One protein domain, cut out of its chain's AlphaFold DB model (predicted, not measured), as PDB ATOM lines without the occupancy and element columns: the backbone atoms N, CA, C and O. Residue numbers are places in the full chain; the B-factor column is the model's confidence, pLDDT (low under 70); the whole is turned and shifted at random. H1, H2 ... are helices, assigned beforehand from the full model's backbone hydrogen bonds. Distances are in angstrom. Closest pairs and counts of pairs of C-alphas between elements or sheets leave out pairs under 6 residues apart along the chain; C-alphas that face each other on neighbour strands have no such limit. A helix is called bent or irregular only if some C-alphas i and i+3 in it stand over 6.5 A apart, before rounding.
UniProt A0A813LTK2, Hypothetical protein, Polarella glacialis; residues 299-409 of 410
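AT A GLANCE: This is residues 299 to 409 of the 410 residues of the protein "Hypothetical protein" of Polarella glacialis (UniProt A0A813LTK2). Two pairs of helices make a small helical block: H1 and H5 run side by side, H3 packs on H1, and H4 crosses H3 steeply. H6 runs past H4 and H5 on the side away from H1 and H3, while H2, folded back on H3 as a hairpin, and the link after it make one end of the longest axis. The printed part has 111 residues with six named helices, H1 to H6 in chain order, no named strand, and is all helix. It is compact, with a radius of gyration of the C-alphas of 14.0 A and spans of 39 by 29 by 23 A.

HOW THE PARTS SIT: H1, residues 299 to 312, touches H5, residues 376 to 388, at a shallow tilt of 18 degrees, the same way; the closest C-alphas, of Leu 309 and Ile 385, are 5.3 A apart. H2, residues 315 to 326, and H3, residues 338 to 353, form a hairpin, closest at the C-alphas of Met 321 and Ser 338, 7.0 A. H3, the hub, touches H1 at 35.4 degrees, only just steep, opposite ways, closest at the C-alphas of Gly 311 and Val 345, 5.9 A. With residues 343 to 350 alone it touches H4, residues 359 to 372, at a steep 64 degrees; the closest C-alphas, of Leu 343 and Arg 359, are 7.5 A apart. H4 touches H6, residues 393 to 407, about perpendicular at 77 degrees, closest at the C-alphas of Ser 370 and Leu 403, 6.6 A. H3 and H6 are apart. In H1, H2, H5 and H6 every O i to N i+4 pair is within hydrogen-bond range; in H3 7 of 12 and in H4 8 of 10 are.

IN THESE COORDINATES: H1 begins at C-alpha 299 (51.563, -9.271, 26.348) and is 20.1 A long; H2 is 16.5 A, H3 22.8 A, H4 20.9 A and H5 18.6 A. H3 has a kink of 45 degrees near residue 346 and is irregular, but only just: C-alphas 348 and 351 are 6.7 A apart. H6, 21.4 A, ends at C-alpha 407 (38.272, -21.487, 18.229).

THE WHOLE: The two C-alphas farthest apart, of Ala 299 and Pro 329, are 40.5 A apart. The printed part has no cut. The link from H2 to H3, 11 residues, is long; the other links are tight. The mean pLDDT of the printed part is 89.7, and residues 327 to 334 are under 70.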
ATOM      1  N   ALA A 299      51.219 -10.315  25.385       97.94
ATOM      2  CA  ALA A 299      51.563  -9.271  26.348       97.94
ATOM      3  C   ALA A 299      50.610  -8.066  26.245       97.94
ATOM      4  O   ALA A 299      50.120  -7.586  27.265       97.94
ATOM      5  N   GLU A 300      50.280  -7.631  25.024       97.75
ATOM      6  CA  GLU A 300      49.278  -6.581  24.798       97.75
ATOM      7  C   GLU A 300      47.883  -7.012  25.266       97.75
ATOM      8  O   GLU A 300      47.181  -6.211  25.872       97.75
ATOM      9  N   THR A 301      47.504  -8.278  25.056       97.81
ATOM     10  CA  THR A 301      46.227  -8.838  25.536       97.81
ATOM     11  C   THR A 301      46.128  -8.782  27.059       97.81
ATOM     12  O   THR A 301      45.135  -8.304  27.602       97.81
ATOM     13  N   VAL A 302      47.170  -9.231  27.765       98.06
ATOM     14  CA  VAL A 302      47.224  -9.185  29.234       98.06
ATOM     15  C   VAL A 302      47.138  -7.740  29.731       98.06
ATOM     16  O   VAL A 302      46.361  -7.451  30.640       98.06
ATOM     17  N   GLN A 303      47.885  -6.820  29.115       98.12
ATOM     18  CA  GLN A 303      47.873  -5.409  29.501       98.12
ATOM     19  C   GLN A 303      46.498  -4.759  29.260       98.12
ATOM     20  O   GLN A 303      45.982  -4.086  30.149       98.12
ATOM     21  N   LEU A 304      45.864  -5.040  28.118       98.06
ATOM     22  CA  LEU A 304      44.503  -4.608  27.795       98.06
ATOM     23  C   LEU A 304      43.487  -5.075  28.845       98.06
ATOM     24  O   LEU A 304      42.682  -4.282  29.335       98.06
ATOM     25  N   LEU A 305      43.522  -6.360  29.209       98.19
ATOM     26  CA  LEU A 305      42.602  -6.920  30.198       98.19
ATOM     27  C   LEU A 305      42.847  -6.335  31.598       98.19
ATOM     28  O   LEU A 305      41.890  -6.060  32.318       98.19
ATOM     29  N   ARG A 306      44.104  -6.072  31.980       98.38
ATOM     30  CA  ARG A 306      44.425  -5.386  33.243       98.38
ATOM     31  C   ARG A 306      43.874  -3.959  33.281       98.38
ATOM     32  O   ARG A 306      43.281  -3.582  34.289       98.38
ATOM     33  N   GLU A 307      44.007  -3.181  32.206       98.38
ATOM     34  CA  GLU A 307      43.447  -1.818  32.139       98.38
ATOM     35  C   GLU A 307      41.914  -1.818  32.200       98.38
ATOM     36  O   GLU A 307      41.325  -1.025  32.940       98.38
ATOM     37  N   LEU A 308      41.258  -2.747  31.495       98.25
ATOM     38  CA  LEU A 308      39.807  -2.934  31.604       98.25
ATOM     39  C   LEU A 308      39.391  -3.299  33.033       98.25
ATOM     40  O   LEU A 308      38.433  -2.724  33.551       98.25
ATOM     41  N   LEU A 309      40.114  -4.216  33.682       98.25
ATOM     42  CA  LEU A 309      39.848  -4.606  35.065       98.25
ATOM     43  C   LEU A 309      39.956  -3.405  36.011       98.25
ATOM     44  O   LEU A 309      39.034  -3.182  36.787       98.25
ATOM     45  N   VAL A 310      41.011  -2.588  35.905       98.00
ATOM     46  CA  VAL A 310      41.168  -1.359  36.709       98.00
ATOM     47  C   VAL A 310      39.992  -0.401  36.500       98.00
ATOM     48  O   VAL A 310      39.423   0.095  37.474       98.00
ATOM     49  N   GLY A 311      39.585  -0.165  35.248       97.44
ATOM     50  CA  GLY A 311      38.456   0.714  34.934       97.44
ATOM     51  C   GLY A 311      37.133   0.216  35.525       97.44
ATOM     52  O   GLY A 311      36.396   0.987  36.150       97.44
ATOM     53  N   PHE A 312      36.859  -1.084  35.399       98.00
ATOM     54  CA  PHE A 312      35.669  -1.707  35.979       98.00
ATOM     55  C   PHE A 312      35.723  -1.808  37.504       98.00
ATOM     56  O   PHE A 312      34.681  -1.740  38.143       98.00
ATOM     57  N   SER A 313      36.903  -1.904  38.110       97.56
ATOM     58  CA  SER A 313      37.074  -1.894  39.566       97.56
ATOM     59  C   SER A 313      37.011  -0.493  40.186       97.56
ATOM     60  O   SER A 313      37.047  -0.373  41.410       97.56
ATOM     61  N   SER A 314      36.906   0.576  39.389       96.75
ATOM     62  CA  SER A 314      36.819   1.938  39.926       96.75
ATOM     63  C   SER A 314      35.580   2.135  40.812       96.75
ATOM     64  O   SER A 314      34.487   1.638  40.522       96.75
ATOM     65  N   THR A 315      35.728   2.913  41.889       92.44
ATOM     66  CA  THR A 315      34.647   3.186  42.856       92.44
ATOM     67  C   THR A 315      33.425   3.810  42.187       92.44
ATOM     68  O   THR A 315      32.292   3.425  42.474       92.44
ATOM     69  N   THR A 316      33.638   4.725  41.240       85.81
ATOM     70  CA  THR A 316      32.567   5.356  40.463       85.81
ATOM     71  C   THR A 316      31.820   4.349  39.588       85.81
ATOM     72  O   THR A 316      30.590   4.394  39.534       85.81
ATOM     73  N   PHE A 317      32.529   3.438  38.912       96.25
ATOM     74  CA  PHE A 317      31.899   2.406  38.090       96.25
ATOM     75  C   PHE A 317      31.085   1.439  38.951       96.25
ATOM     76  O   PHE A 317      29.905   1.217  38.678       96.25
ATOM     77  N   GLN A 318      31.680   0.920  40.026       96.75
ATOM     78  CA  GLN A 318      31.024  -0.041  40.913       96.75
ATOM     79  C   GLN A 318      29.809   0.559  41.625       96.75
ATOM     80  O   GLN A 318      28.778  -0.103  41.747       96.75
ATOM     81  N   TRP A 319      29.862   1.837  42.010       90.69
ATOM     82  CA  TRP A 319      28.694   2.538  42.544       90.69
ATOM     83  C   TRP A 319      27.547   2.598  41.522       90.69
ATOM     84  O   TRP A 319      26.428   2.194  41.847       90.69
ATOM     85  N   LYS A 320      27.818   2.992  40.268       89.12
ATOM     86  CA  LYS A 320      26.804   3.003  39.191       89.12
ATOM     87  C   LYS A 320      26.252   1.604  38.907       89.12
ATOM     88  O   LYS A 320      25.042   1.439  38.785       89.12
ATOM     89  N   MET A 321      27.115   0.592  38.870       93.81
ATOM     90  CA  MET A 321      26.710  -0.804  38.691       93.81
ATOM     91  C   MET A 321      25.815  -1.285  39.846       93.81
ATOM     92  O   MET A 321      24.839  -2.000  39.624       93.81
ATOM     93  N   SER A 322      26.097  -0.859  41.082       90.19
ATOM     94  CA  SER A 322      25.266  -1.181  42.247       90.19
ATOM     95  C   SER A 322      23.874  -0.548  42.174       90.19
ATOM     96  O   SER A 322      22.899  -1.188  42.562       90.19
ATOM     97  N   LEU A 323      23.760   0.673  41.636       84.75
ATOM     98  CA  LEU A 323      22.468   1.326  41.413       84.75
ATOM     99  C   LEU A 323      21.630   0.556  40.393       84.75
ATOM    100  O   LEU A 323      20.459   0.297  40.652       84.75
ATOM    101  N   LEU A 324      22.245   0.118  39.287       88.06
ATOM    102  CA  LEU A 324      21.569  -0.707  38.283       88.06
ATOM    103  C   LEU A 324      21.075  -2.037  38.875       88.06
ATOM    104  O   LEU A 324      19.956  -2.454  38.597       88.06
ATOM    105  N   LYS A 325      21.866  -2.672  39.753       87.12
ATOM    106  CA  LYS A 325      21.481  -3.925  40.432       87.12
ATOM    107  C   LYS A 325      20.306  -3.766  41.402       87.12
ATOM    108  O   LYS A 325      19.542  -4.707  41.575       87.12
ATOM    109  N   LYS A 326      20.158  -2.605  42.045       82.50
ATOM    110  CA  LYS A 326      19.080  -2.359  43.022       82.50
ATOM    111  C   LYS A 326      17.700  -2.177  42.380       82.50
ATOM    112  O   LYS A 326      16.706  -2.310  43.083       82.50
ATOM    113  N   GLY A 327      17.634  -1.882  41.081       68.56
ATOM    114  CA  GLY A 327      16.381  -1.579  40.383       68.56
ATOM    115  C   GLY A 327      15.579  -2.786  39.884       68.56
ATOM    116  O   GLY A 327      14.462  -2.592  39.421       68.56
ATOM    117  N   ILE A 328      16.113  -4.014  39.943       61.75
ATOM    118  CA  ILE A 328      15.454  -5.199  39.365       61.75
ATOM    119  C   ILE A 328      15.443  -6.348  40.387       61.75
ATOM    120  O   ILE A 328      16.449  -7.048  40.535       61.75
ATOM    121  N   PRO A 329      14.336  -6.553  41.123       56.97
ATOM    122  CA  PRO A 329      14.174  -7.732  41.962       56.97
ATOM    123  C   PRO A 329      13.812  -8.950  41.101       56.97
ATOM    124  O   PRO A 329      12.732  -9.014  40.526       56.97
ATOM    125  N   GLY A 330      14.705  -9.942  41.079       58.28
ATOM    126  CA  GLY A 330      14.426 -11.279  40.548       58.28
ATOM    127  C   GLY A 330      14.886 -11.497  39.104       58.28
ATOM    128  O   GLY A 330      14.444 -10.825  38.187       58.28
ATOM    129  N   GLU A 331      15.754 -12.496  38.941       45.66
ATOM    130  CA  GLU A 331      16.143 -13.147  37.682       45.66
ATOM    131  C   GLU A 331      16.963 -12.339  36.657       45.66
ATOM    132  O   GLU A 331      16.475 -11.703  35.733       45.66
ATOM    133  N   GLY A 332      18.283 -12.515  36.758       55.88
ATOM    134  CA  GLY A 332      19.069 -13.030  35.636       55.88
ATOM    135  C   GLY A 332      19.211 -12.167  34.376       55.88
ATOM    136  O   GLY A 332      18.504 -12.348  33.396       55.88
ATOM    137  N   PHE A 333      20.313 -11.412  34.339       58.66
ATOM    138  CA  PHE A 333      21.096 -11.111  33.132       58.66
ATOM    139  C   PHE A 333      20.421 -10.326  31.998       58.66
ATOM    140  O   PHE A 333      20.588 -10.645  30.823       58.66
ATOM    141  N   CYS A 334      19.807  -9.196  32.325       60.47
ATOM    142  CA  CYS A 334      19.924  -8.016  31.471       60.47
ATOM    143  C   CYS A 334      19.667  -6.770  32.315       60.47
ATOM    144  O   CYS A 334      18.542  -6.297  32.430       60.47
ATOM    145  N   LEU A 335      20.709  -6.267  32.983       72.62
ATOM    146  CA  LEU A 335      20.610  -4.953  33.610       72.62
ATOM    147  C   LEU A 335      20.583  -3.930  32.473       72.62
ATOM    148  O   LEU A 335      21.625  -3.674  31.860       72.62
ATOM    149  N   ASP A 336      19.407  -3.387  32.168       75.50
ATOM    150  CA  ASP A 336      19.267  -2.318  31.182       75.50
ATOM    151  C   ASP A 336      20.250  -1.186  31.522       75.50
ATOM    152  O   ASP A 336      20.317  -0.697  32.649       75.50
ATOM    153  N   GLY A 337      21.096  -0.821  30.556       83.75
ATOM    154  CA  GLY A 337      22.147   0.188  30.731       83.75
ATOM    155  C   GLY A 337      23.500  -0.322  31.249       83.75
ATOM    156  O   GLY A 337      24.481   0.416  31.152       83.75
ATOM    157  N   SER A 338      23.619  -1.574  31.714       91.12
ATOM    158  CA  SER A 338      24.927  -2.148  32.093       91.12
ATOM    159  C   SER A 338      25.895  -2.232  30.911       91.12
ATOM    160  O   SER A 338      27.089  -1.991  31.079       91.12
ATOM    161  N   GLU A 339      25.379  -2.490  29.707       91.88
ATOM    162  CA  GLU A 339      26.163  -2.487  28.470       91.88
ATOM    163  C   GLU A 339      26.729  -1.093  28.160       91.88
ATOM    164  O   GLU A 339      27.917  -0.963  27.883       91.88
ATOM    165  N   GLU A 340      25.917  -0.032  28.253       90.56
ATOM    166  CA  GLU A 340      26.388   1.341  28.009       90.56
ATOM    167  C   GLU A 340      27.375   1.809  29.085       90.56
ATOM    168  O   GLU A 340      28.350   2.497  28.773       90.56
ATOM    169  N   LEU A 341      27.169   1.391  30.337       94.56
ATOM    170  CA  LEU A 341      28.118   1.634  31.418       94.56
ATOM    171  C   LEU A 341      29.450   0.909  31.158       94.56
ATOM    172  O   LEU A 341      30.511   1.512  31.292       94.56
ATOM    173  N   ALA A 342      29.427  -0.354  30.724       96.62
ATOM    174  CA  ALA A 342      30.643  -1.081  30.359       96.62
ATOM    175  C   ALA A 342      31.360  -0.436  29.158       96.62
ATOM    176  O   ALA A 342      32.582  -0.253  29.174       96.62
ATOM    177  N   LEU A 343      30.590  -0.011  28.151       96.19
ATOM    178  CA  LEU A 343      31.098   0.693  26.976       96.19
ATOM    179  C   LEU A 343      31.761   2.026  27.328       96.19
ATOM    180  O   LEU A 343      32.649   2.445  26.591       96.19
ATOM    181  N   SER A 344      31.394   2.696  28.428       96.00
ATOM    182  CA  SER A 344      32.064   3.945  28.815       96.00
ATOM    183  C   SER A 344      33.532   3.722  29.181       96.00
ATOM    184  O   SER A 344      34.372   4.527  28.797       96.00
ATOM    185  N   VAL A 345      33.847   2.614  29.862       97.94
ATOM    186  CA  VAL A 345      35.236   2.221  30.170       97.94
ATOM    187  C   VAL A 345      35.937   1.731  28.902       97.94
ATOM    188  O   VAL A 345      37.046   2.151  28.582       97.94
ATOM    189  N   GLN A 346      35.268   0.881  28.121       97.75
ATOM    190  CA  GLN A 346      35.844   0.316  26.896       97.75
ATOM    191  C   GLN A 346      36.140   1.388  25.835       97.75
ATOM    192  O   GLN A 346      37.114   1.252  25.100       97.75
ATOM    193  N   ARG A 347      35.355   2.475  25.766       97.38
ATOM    194  CA  ARG A 347      35.606   3.621  24.873       97.38
ATOM    195  C   ARG A 347      36.945   4.299  25.125       97.38
ATOM    196  O   ARG A 347      37.526   4.819  24.179       97.38
ATOM    197  N   GLU A 348      37.418   4.286  26.363       97.44
ATOM    198  CA  GLU A 348      38.696   4.884  26.736       97.44
ATOM    199  C   GLU A 348      39.868   3.921  26.500       97.44
ATOM    200  O   GLU A 348      40.917   4.326  25.997       97.44
ATOM    201  N   VAL A 349      39.682   2.640  26.837       98.00
ATOM    202  CA  VAL A 349      40.764   1.643  26.835       98.00
ATOM    203  C   VAL A 349      40.996   1.043  25.446       98.00
ATOM    204  O   VAL A 349      42.133   0.989  24.982       98.00
ATOM    205  N   LEU A 350      39.939   0.615  24.745       97.44
ATOM    206  CA  LEU A 350      40.056  -0.136  23.485       97.44
ATOM    207  C   LEU A 350      40.871   0.573  22.386       97.44
ATOM    208  O   LEU A 350      41.705  -0.100  21.767       97.44
ATOM    209  N   PRO A 351      40.719   1.896  22.156       97.06
ATOM    210  CA  PRO A 351      41.482   2.592  21.119       97.06
ATOM    211  C   PRO A 351      43.001   2.509  21.299       97.06
ATOM    212  O   PRO A 351      43.724   2.499  20.305       97.06
ATOM    213  N   ARG A 352      43.494   2.370  22.539       97.56
ATOM    214  CA  ARG A 352      44.934   2.245  22.837       97.56
ATOM    215  C   ARG A 352      45.547   0.958  22.275       97.56
ATOM    216  O   ARG A 352      46.745   0.913  22.018       97.56
ATOM    217  N   TYR A 353      44.718  -0.056  22.029       96.94
ATOM    218  CA  TYR A 353      45.125  -1.364  21.506       96.94
ATOM    219  C   TYR A 353      44.669  -1.590  20.061       96.94
ATOM    220  O   TYR A 353      44.766  -2.700  19.546       96.94
ATOM    221  N   GLY A 354      44.183  -0.543  19.389       95.25
ATOM    222  CA  GLY A 354      43.731  -0.622  18.000       95.25
ATOM    223  C   GLY A 354      42.310  -1.162  17.818       95.25
ATOM    224  O   GLY A 354      41.917  -1.447  16.690       95.25
ATOM    225  N   PHE A 355      41.514  -1.271  18.886       95.38
ATOM    226  CA  PHE A 355      40.097  -1.626  18.787       95.38
ATOM    227  C   PHE A 355      39.218  -0.380  18.886       95.38
ATOM    228  O   PHE A 355      39.471   0.539  19.663       95.38
ATOM    229  N   LYS A 356      38.117  -0.346  18.136       94.44
ATOM    230  CA  LYS A 356      37.140   0.745  18.252       94.44
ATOM    231  C   LYS A 356      36.429   0.677  19.609       94.44
ATOM    232  O   LYS A 356      35.997  -0.393  20.027       94.44
ATOM    233  N   GLY A 357      36.196   1.826  20.245       93.75
ATOM    234  CA  GLY A 357      35.377   1.978  21.461       93.75
ATOM    235  C   GLY A 357      33.871   1.746  21.243       93.75
ATOM    236  O   GLY A 357      33.033   2.530  21.679       93.75
ATOM    237  N   THR A 358      33.503   0.726  20.478       93.88
ATOM    238  CA  THR A 358      32.129   0.434  20.049       93.88
ATOM    239  C   THR A 358      31.810  -1.030  20.319       93.88
ATOM    240  O   THR A 358      32.722  -1.837  20.480       93.88
ATOM    241  N   ARG A 359      30.527  -1.410  20.287       91.69
ATOM    242  CA  ARG A 359      30.100  -2.814  20.437       91.69
ATOM    243  C   ARG A 359      30.827  -3.748  19.463       91.69
ATOM    244  O   ARG A 359      31.296  -4.808  19.857       91.69
ATOM    245  N   ARG A 360      31.005  -3.319  18.208       88.31
ATOM    246  CA  ARG A 360      31.749  -4.084  17.194       88.31
ATOM    247  C   ARG A 360      33.227  -4.244  17.554       88.31
ATOM    248  O   ARG A 360      33.774  -5.326  17.386       88.31
ATOM    249  N   GLY A 361      33.860  -3.195  18.080       94.00
ATOM    250  CA  GLY A 361      35.251  -3.272  18.533       94.00
ATOM    251  C   GLY A 361      35.432  -4.137  19.782       94.00
ATOM    252  O   GLY A 361      36.427  -4.844  19.874       94.00
ATOM    253  N   VAL A 362      34.447  -4.174  20.688       95.19
ATOM    254  CA  VAL A 362      34.417  -5.124  21.816       95.19
ATOM    255  C   VAL A 362      34.355  -6.564  21.305       95.19
ATOM    256  O   VAL A 362      35.102  -7.411  21.781       95.19
ATOM    257  N   VAL A 363      33.513  -6.852  20.309       89.62
ATOM    258  CA  VAL A 363      33.454  -8.191  19.695       89.62
ATOM    259  C   VAL A 363      34.790  -8.553  19.046       89.62
ATOM    260  O   VAL A 363      35.302  -9.638  19.302       89.62
ATOM    261  N   ALA A 364      35.389  -7.642  18.273       91.44
ATOM    262  CA  ALA A 364      36.705  -7.859  17.669       91.44
ATOM    263  C   ALA A 364      37.789  -8.126  18.730       91.44
ATOM    264  O   ALA A 364      38.577  -9.056  18.581       91.44
ATOM    265  N   MET A 365      37.773  -7.370  19.829       95.31
ATOM    266  CA  MET A 365      38.668  -7.558  20.970       95.31
ATOM    267  C   MET A 365      38.486  -8.934  21.621       95.31
ATOM    268  O   MET A 365      39.467  -9.644  21.808       95.31
ATOM    269  N   ILE A 366      37.249  -9.370  21.879       93.12
ATOM    270  CA  ILE A 366      36.969 -10.707  22.430       93.12
ATOM    271  C   ILE A 366      37.447 -11.813  21.476       93.12
ATOM    272  O   ILE A 366      38.026 -12.805  21.924       93.12
ATOM    273  N   CYS A 367      37.226 -11.650  20.167       90.50
ATOM    274  CA  CYS A 367      37.708 -12.588  19.156       90.50
ATOM    275  C   CYS A 367      39.239 -12.698  19.163       90.50
ATOM    276  O   CYS A 367      39.758 -13.813  19.151       90.50
ATOM    277  N   GLU A 368      39.968 -11.585  19.250       93.31
ATOM    278  CA  GLU A 368      41.434 -11.607  19.326       93.31
ATOM    279  C   GLU A 368      41.943 -12.200  20.652       93.31
ATOM    280  O   GLU A 368      42.808 -13.079  20.633       93.31
ATOM    281  N   CYS A 369      41.339 -11.847  21.793       93.56
ATOM    282  CA  CYS A 369      41.659 -12.444  23.098       93.56
ATOM    283  C   CYS A 369      41.462 -13.971  23.105       93.56
ATOM    284  O   CYS A 369      42.181 -14.691  23.802       93.56
ATOM    285  N   SER A 370      40.525 -14.495  22.302       92.06
ATOM    286  CA  SER A 370      40.235 -15.934  22.240       92.06
ATOM    287  C   SER A 370      41.411 -16.791  21.752       92.06
ATOM    288  O   SER A 370      41.489 -17.971  22.096       92.06
ATOM    289  N   ARG A 371      42.381 -16.200  21.039       93.62
ATOM    290  CA  ARG A 371      43.632 -16.873  20.637       93.62
ATOM    291  C   ARG A 371      44.460 -17.334  21.836       93.62
ATOM    292  O   ARG A 371      45.207 -18.304  21.741       93.62
ATOM    293  N   TYR A 372      44.289 -16.663  22.969       95.06
ATOM    294  CA  TYR A 372      44.965 -16.948  24.227       95.06
ATOM    295  C   TYR A 372      44.025 -17.591  25.258       95.06
ATOM    296  O   TYR A 372      44.333 -17.610  26.442       95.06
ATOM    297  N   ALA A 373      42.897 -18.177  24.834       90.38
ATOM    298  CA  ALA A 373      41.895 -18.770  25.731       90.38
ATOM    299  C   ALA A 373      42.385 -19.979  26.555       90.38
ATOM    300  O   ALA A 373      41.666 -20.438  27.436       90.38
ATOM    301  N   ARG A 374      43.570 -20.529  26.254       91.50
ATOM    302  CA  ARG A 374      44.223 -21.592  27.044       91.50
ATOM    303  C   ARG A 374      45.236 -21.053  28.054       91.50
ATOM    304  O   ARG A 374      45.785 -21.830  28.827       91.50
ATOM    305  N   ASP A 375      45.527 -19.760  28.004       96.44
ATOM    306  CA  ASP A 375      46.483 -19.134  28.900       96.44
ATOM    307  C   ASP A 375      45.824 -18.796  30.239       96.44
ATOM    308  O   ASP A 375      44.812 -18.096  30.278       96.44
ATOM    309  N   GLN A 376      46.402 -19.291  31.334       96.31
ATOM    310  CA  GLN A 376      45.794 -19.174  32.660       96.31
ATOM    311  C   GLN A 376      45.615 -17.714  33.095       96.31
ATOM    312  O   GLN A 376      44.567 -17.357  33.622       96.31
ATOM    313  N   GLU A 377      46.592 -16.849  32.812       97.62
ATOM    314  CA  GLU A 377      46.531 -15.438  33.205       97.62
ATOM    315  C   GLU A 377      45.410 -14.690  32.466       97.62
ATOM    316  O   GLU A 377      44.663 -13.915  33.067       97.62
ATOM    317  N   VAL A 378      45.242 -14.959  31.167       96.12
ATOM    318  CA  VAL A 378      44.142 -14.396  30.368       96.12
ATOM    319  C   VAL A 378      42.785 -14.878  30.887       96.12
ATOM    320  O   VAL A 378      41.852 -14.074  30.981       96.12
ATOM    321  N   ILE A 379      42.673 -16.159  31.258       94.25
ATOM    322  CA  ILE A 379      41.453 -16.734  31.844       94.25
ATOM    323  C   ILE A 379      41.095 -16.024  33.154       94.25
ATOM    324  O   ILE A 379      39.949 -15.593  33.326       94.25
ATOM    325  N   ASP A 380      42.066 -15.866  34.053       95.81
ATOM    326  CA  ASP A 380      41.863 -15.264  35.371       95.81
ATOM    327  C   ASP A 380      41.436 -13.794  35.258       95.81
ATOM    328  O   ASP A 380      40.462 -13.377  35.894       95.81
ATOM    329  N   LEU A 381      42.079 -13.020  34.377       97.19
ATOM    330  CA  LEU A 381      41.722 -11.619  34.135       97.19
ATOM    331  C   LEU A 381      40.311 -11.467  33.558       97.19
ATOM    332  O   LEU A 381      39.536 -10.630  34.021       97.19
ATOM    333  N   HIS A 382      39.938 -12.294  32.582       95.50
ATOM    334  CA  HIS A 382      38.580 -12.282  32.036       95.50
ATOM    335  C   HIS A 382      37.536 -12.662  33.092       95.50
ATOM    336  O   HIS A 382      36.462 -12.057  33.145       95.50
ATOM    337  N   ASN A 383      37.836 -13.645  33.943       93.81
ATOM    338  CA  ASN A 383      36.950 -14.045  35.031       93.81
ATOM    339  C   ASN A 383      36.761 -12.921  36.053       93.81
ATOM    340  O   ASN A 383      35.626 -12.715  36.490       93.81
ATOM    341  N   ALA A 384      37.827 -12.182  36.374       96.31
ATOM    342  CA  ALA A 384      37.779 -11.015  37.247       96.31
ATOM    343  C   ALA A 384      36.971  -9.865  36.625       96.31
ATOM    344  O   ALA A 384      36.095  -9.308  37.282       96.31
ATOM    345  N   ILE A 385      37.181  -9.549  35.340       96.88
ATOM    346  CA  ILE A 385      36.391  -8.535  34.616       96.88
ATOM    347  C   ILE A 385      34.903  -8.894  34.636       96.88
ATOM    348  O   ILE A 385      34.064  -8.068  34.990       96.88
ATOM    349  N   ASN A 386      34.566 -10.135  34.282       94.38
ATOM    350  CA  ASN A 386      33.180 -10.595  34.241       94.38
ATOM    351  C   ASN A 386      32.517 -10.525  35.626       94.38
ATOM    352  O   ASN A 386      31.334 -10.207  35.723       94.38
ATOM    353  N   GLU A 387      33.276 -10.755  36.696       94.00
ATOM    354  CA  GLU A 387      32.807 -10.589  38.073       94.00
ATOM    355  C   GLU A 387      32.518  -9.125  38.425       94.00
ATOM    356  O   GLU A 387      31.452  -8.828  38.967       94.00
ATOM    357  N   GLN A 388      33.394  -8.194  38.026       96.00
ATOM    358  CA  GLN A 388      33.153  -6.750  38.185       96.00
ATOM    359  C   GLN A 388      31.924  -6.268  37.400       96.00
ATOM    360  O   GLN A 388      31.237  -5.338  37.825       96.00
ATOM    361  N   LEU A 389      31.612  -6.927  36.281       94.38
ATOM    362  CA  LEU A 389      30.398  -6.699  35.492       94.38
ATOM    363  C   LEU A 389      29.155  -7.398  36.069       94.38
ATOM    364  O   LEU A 389      28.061  -7.261  35.526       94.38
ATOM    365  N   GLY A 390      29.288  -8.121  37.185       91.62
ATOM    366  CA  GLY A 390      28.184  -8.798  37.858       91.62
ATOM    367  C   GLY A 390      27.758 -10.121  37.225       91.62
ATOM    368  O   GLY A 390      26.652 -10.576  37.508       91.62
ATOM    369  N   MET A 391      28.600 -10.747  36.396       91.00
ATOM    370  CA  MET A 391      28.320 -12.087  35.887       91.00
ATOM    371  C   MET A 391      28.618 -13.158  36.938       91.00
ATOM    372  O   MET A 391      29.728 -13.256  37.463       91.00
ATOM    373  N   ASP A 392      27.633 -14.016  37.189       89.56
ATOM    374  CA  ASP A 392      27.790 -15.223  37.993       89.56
ATOM    375  C   ASP A 392      28.782 -16.242  37.385       89.56
ATOM    376  O   ASP A 392      29.218 -16.168  36.229       89.56
ATOM    377  N   LEU A 393      29.176 -17.220  38.203       87.38
ATOM    378  CA  LEU A 393      30.124 -18.263  37.806       87.38
ATOM    379  C   LEU A 393      29.598 -19.130  36.648       87.38
ATOM    380  O   LEU A 393      30.366 -19.502  35.760       87.38
ATOM    381  N   ALA A 394      28.297 -19.419  36.616       88.38
ATOM    382  CA  ALA A 394      27.696 -20.271  35.595       88.38
ATOM    383  C   ALA A 394      27.715 -19.602  34.207       88.38
ATOM    384  O   ALA A 394      28.002 -20.250  33.198       88.38
ATOM    385  N   ALA A 395      27.459 -18.296  34.135       85.81
ATOM    386  CA  ALA A 395      27.546 -17.492  32.923       85.81
ATOM    387  C   ALA A 395      28.984 -17.414  32.406       85.81
ATOM    388  O   ALA A 395      29.204 -17.635  31.212       85.81
ATOM    389  N   ARG A 396      29.961 -17.206  33.301       90.06
ATOM    390  CA  ARG A 396      31.396 -17.236  32.962       90.06
ATOM    391  C   ARG A 396      31.801 -18.574  32.337       90.06
ATOM    392  O   ARG A 396      32.430 -18.599  31.281       90.06
ATOM    393  N   GLN A 397      31.367 -19.694  32.914       88.44
ATOM    394  CA  GLN A 397      31.631 -21.029  32.361       88.44
ATOM    395  C   GLN A 397      30.990 -21.233  30.978       88.44
ATOM    396  O   GLN A 397      31.628 -21.766  30.066       88.44
ATOM    397  N   ARG A 398      29.743 -20.780  30.780       88.44
ATOM    398  CA  ARG A 398      29.065 -20.843  29.471       88.44
ATOM    399  C   ARG A 398      29.786 -20.011  28.411       88.44
ATOM    400  O   ARG A 398      29.885 -20.458  27.268       88.44
ATOM    401  N   PHE A 399      30.280 -18.831  28.778       85.94
ATOM    402  CA  PHE A 399      31.042 -17.952  27.893       85.94
ATOM    403  C   PHE A 399      32.309 -18.643  27.378       85.94
ATOM    404  O   PHE A 399      32.483 -18.773  26.166       85.94
ATOM    405  N   TRP A 400      33.126 -19.201  28.277       85.94
ATOM    406  CA  TRP A 400      34.341 -19.922  27.892       85.94
ATOM    407  C   TRP A 400      34.067 -21.182  27.078       85.94
ATOM    408  O   TRP A 400      34.754 -21.436  26.091       85.94
ATOM    409  N   LYS A 401      33.014 -21.933  27.418       87.44
ATOM    410  CA  LYS A 401      32.589 -23.092  26.622       87.44
ATOM    411  C   LYS A 401      32.237 -22.692  25.185       87.44
ATOM    412  O   LYS A 401      32.587 -23.400  24.246       87.44
ATOM    413  N   ARG A 402      31.560 -21.553  24.992       85.38
ATOM    414  CA  ARG A 402      31.227 -21.034  23.653       85.38
ATOM    415  C   ARG A 402      32.466 -20.555  22.900       85.38
ATOM    416  O   ARG A 402      32.597 -20.888  21.726       85.38
ATOM    417  N   LEU A 403      33.371 -19.840  23.566       81.31
ATOM    418  CA  LEU A 403      34.625 -19.389  22.960       81.31
ATOM    419  C   LEU A 403      35.517 -20.559  22.531       81.31
ATOM    420  O   LEU A 403      35.978 -20.571  21.395       81.31
ATOM    421  N   GLY A 404      35.695 -21.573  23.384       81.19
ATOM    422  CA  GLY A 404      36.481 -22.770  23.057       81.19
ATOM    423  C   GLY A 404      35.905 -23.587  21.892       81.19
ATOM    424  O   GLY A 404      36.646 -24.172  21.099       81.19
ATOM    425  N   ASN A 405      34.576 -23.583  21.741       83.19
ATOM    426  CA  ASN A 405      33.910 -24.211  20.599       83.19
ATOM    427  C   ASN A 405      34.090 -23.411  19.299       83.19
ATOM    428  O   ASN A 405      34.089 -24.007  18.224       83.19
ATOM    429  N   ALA A 406      34.207 -22.082  19.380       77.25
ATOM    430  CA  ALA A 406      34.422 -21.224  18.218       77.25
ATOM    431  C   ALA A 406      35.865 -21.323  17.702       77.25
ATOM    432  O   ALA A 406      36.066 -21.443  16.499       77.25
ATOM    433  N   THR A 407      36.853 -21.357  18.602       76.50
ATOM    434  CA  THR A 407      38.272 -21.487  18.229       76.50
ATOM    435  C   THR A 407      38.636 -22.862  17.688       76.50
ATOM    436  O   THR A 407      39.525 -22.951  16.862       76.50
ATOM    437  N   SER A 408      37.937 -23.932  18.079       77.69
ATOM    438  CA  SER A 408      38.140 -25.265  17.478       77.69
ATOM    439  C   SER A 408      37.607 -25.391  16.039       77.69
ATOM    440  O   SER A 408      37.821 -26.422  15.407       77.69
ATOM    441  N   ARG A 409      36.846 -24.404  15.544       72.06
ATOM    442  CA  ARG A 409      36.237 -24.408  14.199       72.06
ATOM    443  C   ARG A 409      36.925 -23.469  13.206       72.06
ATOM    444  O   ARG A 409      36.602 -23.546  12.023       72.06
TER     445      ARG A 409